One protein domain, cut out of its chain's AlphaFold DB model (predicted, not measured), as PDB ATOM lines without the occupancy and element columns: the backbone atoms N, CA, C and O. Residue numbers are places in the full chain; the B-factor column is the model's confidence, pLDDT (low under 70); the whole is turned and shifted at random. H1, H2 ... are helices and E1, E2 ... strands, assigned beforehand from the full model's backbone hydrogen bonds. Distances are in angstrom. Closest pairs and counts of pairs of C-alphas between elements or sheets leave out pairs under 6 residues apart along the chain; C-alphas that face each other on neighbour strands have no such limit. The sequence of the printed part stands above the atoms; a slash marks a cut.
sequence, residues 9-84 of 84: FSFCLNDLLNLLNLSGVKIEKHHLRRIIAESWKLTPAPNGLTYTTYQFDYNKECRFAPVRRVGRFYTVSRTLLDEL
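This is residues 9 to 84 of the 84 residues of an uncharacterized protein of Bacteroides sp. CAG:633 (UniProt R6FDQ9). A short helix, H1, stands between a second short helix, H2, which meets it at a steep angle, and a longer two-strand hairpin, E2 and E3, while a small two-strand ladder, E1 and E4, lies near the end of H1 where that helix begins. H3 follows E4 at the ladder's far end, away from the other helices, and residues 39 to 49 make a long loop from H2 to the hairpin. The 76 printed residues include three named helices and four named strands, in the order E1, H1, H2, E2, E3, E4, H3; both two-strand sheets are antiparallel, and the class is mixed. The whole is only just compact, close to loose, with a radius of gyration of the C-alphas of 13.4 A and spans of 38 by 31 by 24 A.

E1, residues 9 to 11, is the antiparallel neighbour of E4, residues 74 to 77, at 158 degrees; N 9 and O 76 are 2.8 A apart, within hydrogen-bond range. H1, residues 13 to 22, touches H2, residues 29 to 38, at a steep tilt of 66 degrees, opposite ways; their closest C-alphas, Leu 17 and Lys 29, are 6.8 A apart. E2, residues 50 to 56, and E3, residues 64 to 70, form an antiparallel hairpin at 148 degrees, with N 53 and O 67 within hydrogen-bond range at 2.9 A. The closest C-alphas of E1 and E2, Phe 11 and Thr 53, are 7.2 A apart. H3, residues 78 to 83, touches no helix. In H1, H2 and H3 every O i to N i+4 pair is within hydrogen-bond range.

E1, 6.7 A long, begins at C-alpha 9 (-17.455, 29.891, 39.979). H1 measures 14.2 A and H2 14.1 A. E2 measures 18.7 A and E3 18.6 A. E4 measures 10.0 A; H3, 8.7 A, ends at C-alpha 83 (-8.876, 40.225, 46.899).

The C-alphas farthest apart, Glu 38 and Glu 61, are 39.2 A apart. The printed part has no cut, and the link from H2 to E2 is long. The model's pLDDT is under 70 at residues 47 to 49, 56 and 58 to 63.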
ATOM      1  N   PHE A   9     -17.605  30.251  41.383       79.00
ATOM      2  CA  PHE A   9     -17.455  29.891  39.979       79.00
ATOM      3  C   PHE A   9     -16.498  28.712  39.829       79.00
ATOM      4  O   PHE A   9     -15.355  28.764  40.283       79.00
ATOM      5  N   SER A  10     -16.959  27.658  39.158       81.19
ATOM      6  CA  SER A  10     -16.157  26.460  38.914       81.19
ATOM      7  C   SER A  10     -15.632  26.434  37.484       81.19
ATOM      8  O   SER A  10     -16.407  26.558  36.539       81.19
ATOM      9  N   PHE A  11     -14.333  26.200  37.313       82.94
ATOM     10  CA  PHE A  11     -13.697  26.112  35.998       82.94
ATOM     11  C   PHE A  11     -12.615  25.034  35.945       82.94
ATOM     12  O   PHE A  11     -12.039  24.630  36.957       82.94
ATOM     13  N   CYS A  12     -12.289  24.586  34.734       84.88
ATOM     14  CA  CYS A  12     -11.100  23.776  34.490       84.88
ATOM     15  C   CYS A  12      -9.955  24.614  33.920       84.88
ATOM     16  O   CYS A  12     -10.162  25.594  33.211       84.88
ATOM     17  N   LEU A  13      -8.722  24.135  34.120       85.06
ATOM     18  CA  LEU A  13      -7.522  24.741  33.525       85.06
ATOM     19  C   LEU A  13      -7.632  24.918  32.006       85.06
ATOM     20  O   LEU A  13      -7.102  25.878  31.468       85.06
ATOM     21  N   ASN A  14      -8.296  23.988  31.315       83.81
ATOM     22  CA  ASN A  14      -8.467  24.067  29.864       83.81
ATOM     23  C   ASN A  14      -9.382  25.230  29.456       83.81
ATOM     24  O   ASN A  14      -9.142  25.847  28.425       83.81
ATOM     25  N   ASP A  15     -10.399  25.536  30.260       82.12
ATOM     26  CA  ASP A  15     -11.335  26.620  29.964       82.12
ATOM     27  C   ASP A  15     -10.626  27.964  30.116       82.12
ATOM     28  O   ASP A  15     -10.682  28.801  29.220       82.12
ATOM     29  N   LEU A  16      -9.856  28.121  31.198       85.06
ATOM     30  CA  LEU A  16      -9.037  29.309  31.411       85.06
ATOM     31  C   LEU A  16      -7.939  29.443  30.345       85.06
ATOM     32  O   LEU A  16      -7.705  30.536  29.848       85.06
ATOM     33  N   LEU A  17      -7.310  28.338  29.933       87.50
ATOM     34  CA  LEU A  17      -6.325  28.329  28.847       87.50
ATOM     35  C   LEU A  17      -6.933  28.817  27.523       87.50
ATOM     36  O   LEU A  17      -6.330  29.634  26.833       87.50
ATOM     37  N   ASN A  18      -8.128  28.335  27.173       84.12
ATOM     38  CA  ASN A  18      -8.841  28.791  25.981       84.12
ATOM     39  C   ASN A  18      -9.186  30.279  26.075       84.12
ATOM     40  O   ASN A  18      -9.003  31.007  25.104       84.12
ATOM     41  N   LEU A  19      -9.638  30.738  27.243       84.56
ATOM     42  CA  LEU A  19      -9.991  32.137  27.476       84.56
ATOM     43  C   LEU A  19      -8.766  33.055  27.353       84.56
ATOM     44  O   LEU A  19      -8.827  34.069  26.663       84.56
ATOM     45  N   LEU A  20      -7.632  32.658  27.933       87.06
ATOM     46  CA  LEU A  20      -6.363  33.375  27.802       87.06
ATOM     47  C   LEU A  20      -5.869  33.397  26.351       87.06
ATOM     48  O   LEU A  20      -5.440  34.436  25.861       87.06
ATOM     49  N   ASN A  21      -6.008  32.293  25.619       86.81
ATOM     50  CA  ASN A  21      -5.673  32.278  24.196       86.81
ATOM     51  C   ASN A  21      -6.558  33.240  23.386       86.81
ATOM     52  O   ASN A  21      -6.050  33.926  22.500       86.81
ATOM     53  N   LEU A  22      -7.856  33.327  23.701       84.25
ATOM     54  CA  LEU A  22      -8.781  34.273  23.066       84.25
ATOM     55  C   LEU A  22      -8.443  35.735  23.391       84.25
ATOM     56  O   LEU A  22      -8.671  36.600  22.550       84.25
ATOM     57  N   SER A  23      -7.871  36.020  24.565       85.56
ATOM     58  CA  SER A  23      -7.381  37.359  24.921       85.56
ATOM     59  C   SER A  23      -5.975  37.672  24.390       85.56
ATOM     60  O   SER A  23      -5.455  38.759  24.633       85.56
ATOM     61  N   GLY A  24      -5.352  36.746  23.651       87.38
ATOM     62  CA  GLY A  24      -4.004  36.901  23.098       87.38
ATOM     63  C   GLY A  24      -2.871  36.507  24.053       87.38
ATOM     64  O   GLY A  24      -1.699  36.644  23.701       87.38
ATOM     65  N   VAL A  25      -3.187  35.977  25.238       88.38
ATOM     66  CA  VAL A  25      -2.214  35.506  26.231       88.38
ATOM     67  C   VAL A  25      -1.903  34.027  25.998       88.38
ATOM     68  O   VAL A  25      -2.670  33.136  26.359       88.38
ATOM     69  N   LYS A  26      -0.727  33.751  25.426       87.12
ATOM     70  CA  LYS A  26      -0.222  32.383  25.249       87.12
ATOM     71  C   LYS A  26       0.513  31.935  26.507       87.12
ATOM     72  O   LYS A  26       1.661  32.309  26.726       87.12
ATOM     73  N   ILE A  27      -0.145  31.120  27.323       88.62
ATOM     74  CA  ILE A  27       0.449  30.504  28.512       88.62
ATOM     75  C   ILE A  27       0.388  28.985  28.392       88.62
ATOM     76  O   ILE A  27      -0.566  28.437  27.850       88.62
ATOM     77  N   GLU A  28       1.382  28.274  28.912       88.62
ATOM     78  CA  GLU A  28       1.287  26.821  28.998       88.62
ATOM     79  C   GLU A  28       0.456  26.377  30.204       88.62
ATOM     80  O   GLU A  28       0.469  26.982  31.281       88.62
ATOM     81  N   LYS A  29      -0.212  25.228  30.069       87.38
ATOM     82  CA  LYS A  29      -1.045  24.647  31.133       87.38
ATOM     83  C   LYS A  29      -0.285  24.419  32.445       87.38
ATOM     84  O   LYS A  29      -0.888  24.454  33.516       87.38
ATOM     85  N   HIS A  30       1.019  24.151  32.378       88.19
ATOM     86  CA  HIS A  30       1.835  23.931  33.568       88.19
ATOM     87  C   HIS A  30       2.048  25.236  34.362       88.19
ATOM     88  O   HIS A  30       1.911  25.215  35.584       88.19
ATOM     89  N   HIS A  31       2.280  26.366  33.683       89.06
ATOM     90  CA  HIS A  31       2.364  27.689  34.309       89.06
ATOM     91  C   HIS A  31       1.028  28.092  34.927       89.06
ATOM     92  O   HIS A  31       0.986  28.522  36.076       89.06
ATOM     93  N   LEU A  32      -0.074  27.856  34.209       88.50
ATOM     94  CA  LEU A  32      -1.420  28.110  34.717       88.50
ATOM     95  C   LEU A  32      -1.692  27.342  36.021       88.50
ATOM     96  O   LEU A  32      -2.211  27.893  36.988       88.50
ATOM     97  N   ARG A  33      -1.295  26.063  36.067       87.94
ATOM     98  CA  ARG A  33      -1.423  25.231  37.269       87.94
ATOM     99  C   ARG A  33      -0.612  25.794  38.435       87.94
ATOM    100  O   ARG A  33      -1.102  25.757  39.559       87.94
ATOM    101  N   ARG A  34       0.599  26.297  38.174       90.12
ATOM    102  CA  ARG A  34       1.431  26.933  39.202       90.12
ATOM    103  C   ARG A  34       0.789  28.204  39.736       90.12
ATOM    104  O   ARG A  34       0.669  28.316  40.941       90.12
ATOM    105  N   ILE A  35       0.293  29.096  38.880       89.31
ATOM    106  CA  ILE A  35      -0.393  30.333  39.311       89.31
ATOM    107  C   ILE A  35      -1.599  30.003  40.195       89.31
ATOM    108  O   ILE A  35      -1.770  30.564  41.273       89.31
ATOM    109  N   ILE A  36      -2.409  29.032  39.780       88.38
ATOM    110  CA  ILE A  36      -3.605  28.635  40.527       88.38
ATOM    111  C   ILE A  36      -3.261  28.029  41.895       88.38
ATOM    112  O   ILE A  36      -3.963  28.280  42.871       88.38
ATOM    113  N   ALA A  37      -2.180  27.251  41.977       86.31
ATOM    114  CA  ALA A  37      -1.747  26.628  43.223       86.31
ATOM    115  C   ALA A  37      -0.962  27.585  44.141       86.31
ATOM    116  O   ALA A  37      -1.156  27.561  45.351       86.31
ATOM    117  N   GLU A  38      -0.073  28.408  43.584       88.19
ATOM    118  CA  GLU A  38       0.869  29.257  44.327       88.19
ATOM    119  C   GLU A  38       0.285  30.648  44.600       88.19
ATOM    120  O   GLU A  38       0.328  31.116  45.736       88.19
ATOM    121  N   SER A  39      -0.290  31.302  43.585       85.88
ATOM    122  CA  SER A  39      -0.850  32.655  43.708       85.88
ATOM    123  C   SER A  39      -2.274  32.625  44.253       85.88
ATOM    124  O   SER A  39      -2.577  33.335  45.204       85.88
ATOM    125  N   TRP A  40      -3.146  31.788  43.679       85.62
ATOM    126  CA  TRP A  40      -4.567  31.750  44.059       85.62
ATOM    127  C   TRP A  40      -4.871  30.743  45.175       85.62
ATOM    128  O   TRP A  40      -5.978  30.736  45.705       85.62
ATOM    129  N   LYS A  41      -3.900  29.892  45.544       86.62
ATOM    130  CA  LYS A  41      -4.003  28.883  46.620       86.62
ATOM    131  C   LYS A  41      -5.232  27.972  46.507       86.62
ATOM    132  O   LYS A  41      -5.745  27.476  47.510       86.62
ATOM    133  N   LEU A  42      -5.701  27.723  45.285       85.44
ATOM    134  CA  LEU A  42      -6.895  26.919  45.050       85.44
ATOM    135  C   LEU A  42      -6.575  25.430  45.099       85.44
ATOM    136  O   LEU A  42      -5.635  24.946  44.459       85.44
ATOM    137  N   THR A  43      -7.421  24.677  45.796       83.06
ATOM    138  CA  THR A  43      -7.345  23.219  45.831       83.06
ATOM    139  C   THR A  43      -8.235  22.613  44.742       83.06
ATOM    140  O   THR A  43      -9.359  23.068  44.519       83.06
ATOM    141  N   PRO A  44      -7.747  21.600  44.002       81.94
ATOM    142  CA  PRO A  44      -8.566  20.920  43.012       81.94
ATOM    143  C   PRO A  44      -9.654  20.097  43.705       81.94
ATOM    144  O   PRO A  44      -9.397  19.426  44.706       81.94
ATOM    145  N   ALA A  45     -10.852  20.087  43.126       81.00
ATOM    146  CA  ALA A  45     -11.933  19.237  43.605       81.00
ATOM    147  C   ALA A  45     -11.608  17.732  43.413       81.00
ATOM    148  O   ALA A  45     -10.833  17.376  42.510       81.00
ATOM    149  N   PRO A  46     -12.199  16.828  44.226       75.50
ATOM    150  CA  PRO A  46     -12.015  15.385  44.087       75.50
ATOM    151  C   PRO A  46     -12.343  14.867  42.679       75.50
ATOM    152  O   PRO A  46     -13.302  15.302  42.035       75.50
ATOM    153  N   ASN A  47     -11.554  13.898  42.202       64.50
ATOM    154  CA  ASN A  47     -11.774  13.268  40.897       64.50
ATOM    155  C   ASN A  47     -13.102  12.496  40.919       64.50
ATOM    156  O   ASN A  47     -13.276  11.615  41.755       64.50
ATOM    157  N   GLY A  48     -14.014  12.809  39.997       61.72
ATOM    158  CA  GLY A  48     -15.326  12.156  39.891       61.72
ATOM    159  C   GLY A  48     -16.506  13.126  39.884       61.72
ATOM    160  O   GLY A  48     -17.625  12.729  39.573       61.72
ATOM    161  N   LEU A  49     -16.264  14.407  40.162       69.06
ATOM    162  CA  LEU A  49     -17.302  15.425  40.099       69.06
ATOM    163  C   LEU A  49     -17.512  15.925  38.654       69.06
ATOM    164  O   LEU A  49     -16.560  16.130  37.892       69.06
ATOM    165  N   THR A  50     -18.779  16.114  38.275       71.38
ATOM    166  CA  THR A  50     -19.162  16.744  37.002       71.38
ATOM    167  C   THR A  50     -19.328  18.239  37.192       71.38
ATOM    168  O   THR A  50     -20.047  18.647  38.102       71.38
ATOM    169  N   TYR A  51     -18.759  19.036  36.296       76.62
ATOM    170  CA  TYR A  51     -19.053  20.463  36.208       76.62
ATOM    171  C   TYR A  51     -19.638  20.805  34.835       76.62
ATOM    172  O   TYR A  51     -19.455  20.073  33.853       76.62
ATOM    173  N   THR A  52     -20.391  21.900  34.793       75.31
ATOM    174  CA  THR A  52     -20.971  22.442  33.564       75.31
ATOM    175  C   THR A  52     -20.020  23.504  33.031       75.31
ATOM    176  O   THR A  52     -19.808  24.518  33.687       75.31
ATOM    177  N   THR A  53     -19.439  23.259  31.859       77.75
ATOM    178  CA  THR A  53     -18.617  24.233  31.129       77.75
ATOM    179  C   THR A  53     -19.384  24.759  29.926       77.75
ATOM    180  O   THR A  53     -20.251  24.065  29.399       77.75
ATOM    181  N   TYR A  54     -19.071  25.967  29.472       73.88
ATOM    182  CA  TYR A  54     -19.636  26.537  28.251       73.88
ATOM    183  C   TYR A  54     -18.571  26.503  27.165       73.88
ATOM    184  O   TYR A  54     -17.530  27.148  27.284       73.88
ATOM    185  N   GLN A  55     -18.813  25.723  26.115       73.62
ATOM    186  CA  GLN A  55     -17.875  25.567  25.003       73.62
ATOM    187  C   GLN A  55     -18.429  26.234  23.757       73.62
ATOM    188  O   GLN A  55     -19.645  26.293  23.568       73.62
ATOM    189  N   PHE A  56     -17.523  26.737  22.919       66.75
ATOM    190  CA  PHE A  56     -17.903  27.326  21.647       66.75
ATOM    191  C   PHE A  56     -18.430  26.228  20.717       66.75
ATOM    192  O   PHE A  56     -17.705  25.275  20.422       66.75
ATOM    193  N   ASP A  57     -19.690  26.336  20.302       72.06
ATOM    194  CA  ASP A  57     -20.316  25.383  19.384       72.06
ATOM    195  C   ASP A  57     -20.244  25.952  17.966       72.06
ATOM    196  O   ASP A  57     -20.941  26.903  17.625       72.06
ATOM    197  N   TYR A  58     -19.376  25.371  17.136       64.12
ATOM    198  CA  TYR A  58     -19.175  25.809  15.752       64.12
ATOM    199  C   TYR A  58     -20.365  25.485  14.834       64.12
ATOM    200  O   TYR A  58     -20.419  25.999  13.720       64.12
ATOM    201  N   ASN A  59     -21.310  24.648  15.283       69.62
ATOM    202  CA  ASN A  59     -22.440  24.180  14.479       69.62
ATOM    203  C   ASN A  59     -23.764  24.890  14.798       69.62
ATOM    204  O   ASN A  59     -24.766  24.619  14.135       69.62
ATOM    205  N   LYS A  60     -23.812  25.769  15.807       61.47
ATOM    206  CA  LYS A  60     -25.037  26.476  16.207       61.47
ATOM    207  C   LYS A  60     -24.860  27.987  16.124       61.47
ATOM    208  O   LYS A  60     -23.822  28.524  16.486       61.47
ATOM    209  N   GLU A  61     -25.926  28.686  15.733       60.44
ATOM    210  CA  GLU A  61     -25.990  30.156  15.785       60.44
ATOM    211  C   GLU A  61     -25.773  30.699  17.215       60.44
ATOM    212  O   GLU A  61     -25.271  31.809  17.407       60.44
ATOM    213  N   CYS A  62     -26.079  29.889  18.238       57.97
ATOM    214  CA  CYS A  62     -25.681  30.148  19.620       57.97
ATOM    215  C   CYS A  62     -24.200  29.818  19.825       57.97
ATOM    216  O   CYS A  62     -23.822  28.658  19.964       57.97
ATOM    217  N   ARG A  63     -23.386  30.872  19.932       67.19
ATOM    218  CA  ARG A  63     -21.920  30.804  20.046       67.19
ATOM    219  C   ARG A  63     -21.394  29.921  21.180       67.19
ATOM    220  O   ARG A  63     -20.268  29.462  21.078       67.19
ATOM    221  N   PHE A  64     -22.157  29.680  22.247       70.81
ATOM    222  CA  PHE A  64     -21.730  28.839  23.368       70.81
ATOM    223  C   PHE A  64     -22.836  27.874  23.797       70.81
ATOM    224  O   PHE A  64     -23.985  28.280  23.969       70.81
ATOM    225  N   ALA A  65     -22.480  26.608  24.021       75.81
ATOM    226  CA  ALA A  65     -23.380  25.570  24.513       75.81
ATOM    227  C   ALA A  65     -22.871  24.978  25.843       75.81
ATOM    228  O   ALA A  65     -21.659  24.787  26.004       75.81
ATOM    229  N   PRO A  66     -23.768  24.663  26.801       80.50
ATOM    230  CA  PRO A  66     -23.386  24.003  28.040       80.50
ATOM    231  C   PRO A  66     -23.017  22.537  27.778       80.50
ATOM    232  O   PRO A  66     -23.784  21.776  27.189       80.50
ATOM    233  N   VAL A  67     -21.850  22.121  28.260       81.19
ATOM    234  CA  VAL A  67     -21.334  20.753  28.170       81.19
ATOM    235  C   VAL A  67     -20.970  20.275  29.569       81.19
ATOM    236  O   VAL A  67     -20.247  20.943  30.308       81.19
ATOM    237  N   ARG A  68     -21.445  19.085  29.945       80.12
ATOM    238  CA  ARG A  68     -21.042  18.446  31.201       80.12
ATOM    239  C   ARG A  68     -19.717  17.725  30.995       80.12
ATOM    240  O   ARG A  68     -19.604  16.863  30.125       80.12
ATOM    241  N   ARG A  69     -18.713  18.062  31.800       76.25
ATOM    242  CA  ARG A  69     -17.406  17.395  31.794       76.25
ATOM    243  C   ARG A  69     -17.114  16.836  33.181       76.25
ATOM    244  O   ARG A  69     -17.430  17.451  34.195       76.25
ATOM    245  N   VAL A  70     -16.504  15.655  33.213       76.19
ATOM    246  CA  VAL A  70     -15.927  15.068  34.428       76.19
ATOM    247  C   VAL A  70     -14.460  15.473  34.470       76.19
ATOM    248  O   VAL A  70     -13.757  15.340  33.467       76.19
ATOM    249  N   GLY A  71     -13.981  15.975  35.605       73.44
ATOM    250  CA  GLY A  71     -12.573  16.335  35.732       73.44
ATOM    251  C   GLY A  71     -12.233  17.043  37.034       73.44
ATOM    252  O   GLY A  71     -13.079  17.228  37.902       73.44
ATOM    253  N   ARG A  72     -10.965  17.450  37.146       78.50
ATOM    254  CA  ARG A  72     -10.499  18.338  38.217       78.50
ATOM    255  C   ARG A  72     -10.887  19.766  37.867       78.50
ATOM    256  O   ARG A  72     -10.279  20.359  36.971       78.50
ATOM    257  N   PHE A  73     -11.889  20.292  38.554       83.25
ATOM    258  CA  PHE A  73     -12.223  21.709  38.507       83.25
ATOM    259  C   PHE A  73     -11.725  22.422  39.761       83.25
ATOM    260  O   PHE A  73     -11.463  21.806  40.797       83.25
ATOM    261  N   TYR A  74     -11.566  23.727  39.611       85.75
ATOM    262  CA  TYR A  74     -11.226  24.671  40.658       85.75
ATOM    263  C   TYR A  74     -12.441  25.551  40.884       85.75
ATOM    264  O   TYR A  74     -13.100  25.933  39.917       85.75
ATOM    265  N   THR A  75     -12.717  25.863  42.142       84.25
ATOM    266  CA  THR A  75     -13.793  26.773  42.518       84.25
ATOM    267  C   THR A  75     -13.168  28.057  43.028       84.25
ATOM    268  O   THR A  75     -12.373  28.022  43.961       84.25
ATOM    269  N   VAL A  76     -13.516  29.177  42.411       84.75
ATOM    270  CA  VAL A  76     -13.140  30.519  42.853       84.75
ATOM    271  C   VAL A  76     -14.357  31.167  43.477       84.75
ATOM    272  O   VAL A  76     -15.428  31.144  42.874       84.75
ATOM    273  N   SER A  77     -14.199  31.743  44.665       83.81
ATOM    274  CA  SER A  77     -15.233  32.589  45.243       83.81
ATOM    275  C   SER A  77     -15.117  34.018  44.718       83.81
ATOM    276  O   SER A  77     -14.030  34.477  44.367       83.81
ATOM    277  N   ARG A  78     -16.228  34.755  44.702       80.94
ATOM    278  CA  ARG A  78     -16.227  36.193  44.403       80.94
ATOM    279  C   ARG A  78     -15.283  36.959  45.327       80.94
ATOM    280  O   ARG A  78     -14.524  37.785  44.851       80.94
ATOM    281  N   THR A  79     -15.271  36.609  46.611       81.12
ATOM    282  CA  THR A  79     -14.378  37.227  47.599       81.12
ATOM    283  C   THR A  79     -12.907  37.076  47.222       81.12
ATOM    284  O   THR A  79     -12.149  38.021  47.369       81.12
ATOM    285  N   LEU A  80     -12.506  35.921  46.675       80.25
ATOM    286  CA  LEU A  80     -11.138  35.717  46.204       80.25
ATOM    287  C   LEU A  80     -10.826  36.607  44.995       80.25
ATOM    288  O   LEU A  80      -9.714  37.102  44.888       80.25
ATOM    289  N   LEU A  81     -11.783  36.807  44.084       79.38
ATOM    290  CA  LEU A  81     -11.599  37.708  42.940       79.38
ATOM    291  C   LEU A  81     -11.501  39.173  43.362       79.38
ATOM    292  O   LEU A  81     -10.769  39.918  42.725       79.38
ATOM    293  N   ASP A  82     -12.223  39.567  44.409       79.19
ATOM    294  CA  ASP A  82     -12.174  40.926  44.950       79.19
ATOM    295  C   ASP A  82     -10.856  41.201  45.716       79.19
ATOM    296  O   ASP A  82     -10.476  42.358  45.886       79.19
ATOM    297  N   GLU A  83     -10.157  40.154  46.171       78.31
ATOM    298  CA  GLU A  83      -8.876  40.225  46.899       78.31
ATOM    299  C   GLU A  83      -7.622  40.105  46.003       78.31
ATOM    300  O   GLU A  83      -6.509  40.319  46.494       78.31
ATOM    301  N   LEU A  84      -7.781  39.740  44.723       71.88
ATOM    302  CA  LEU A  84      -6.697  39.551  43.740       71.88
ATOM    303  C   LEU A  84      -6.303  40.851  43.025       71.88
ATOM    304  O   LEU A  84      -5.081  41.010  42.792       71.88
TER     305      LEU A  84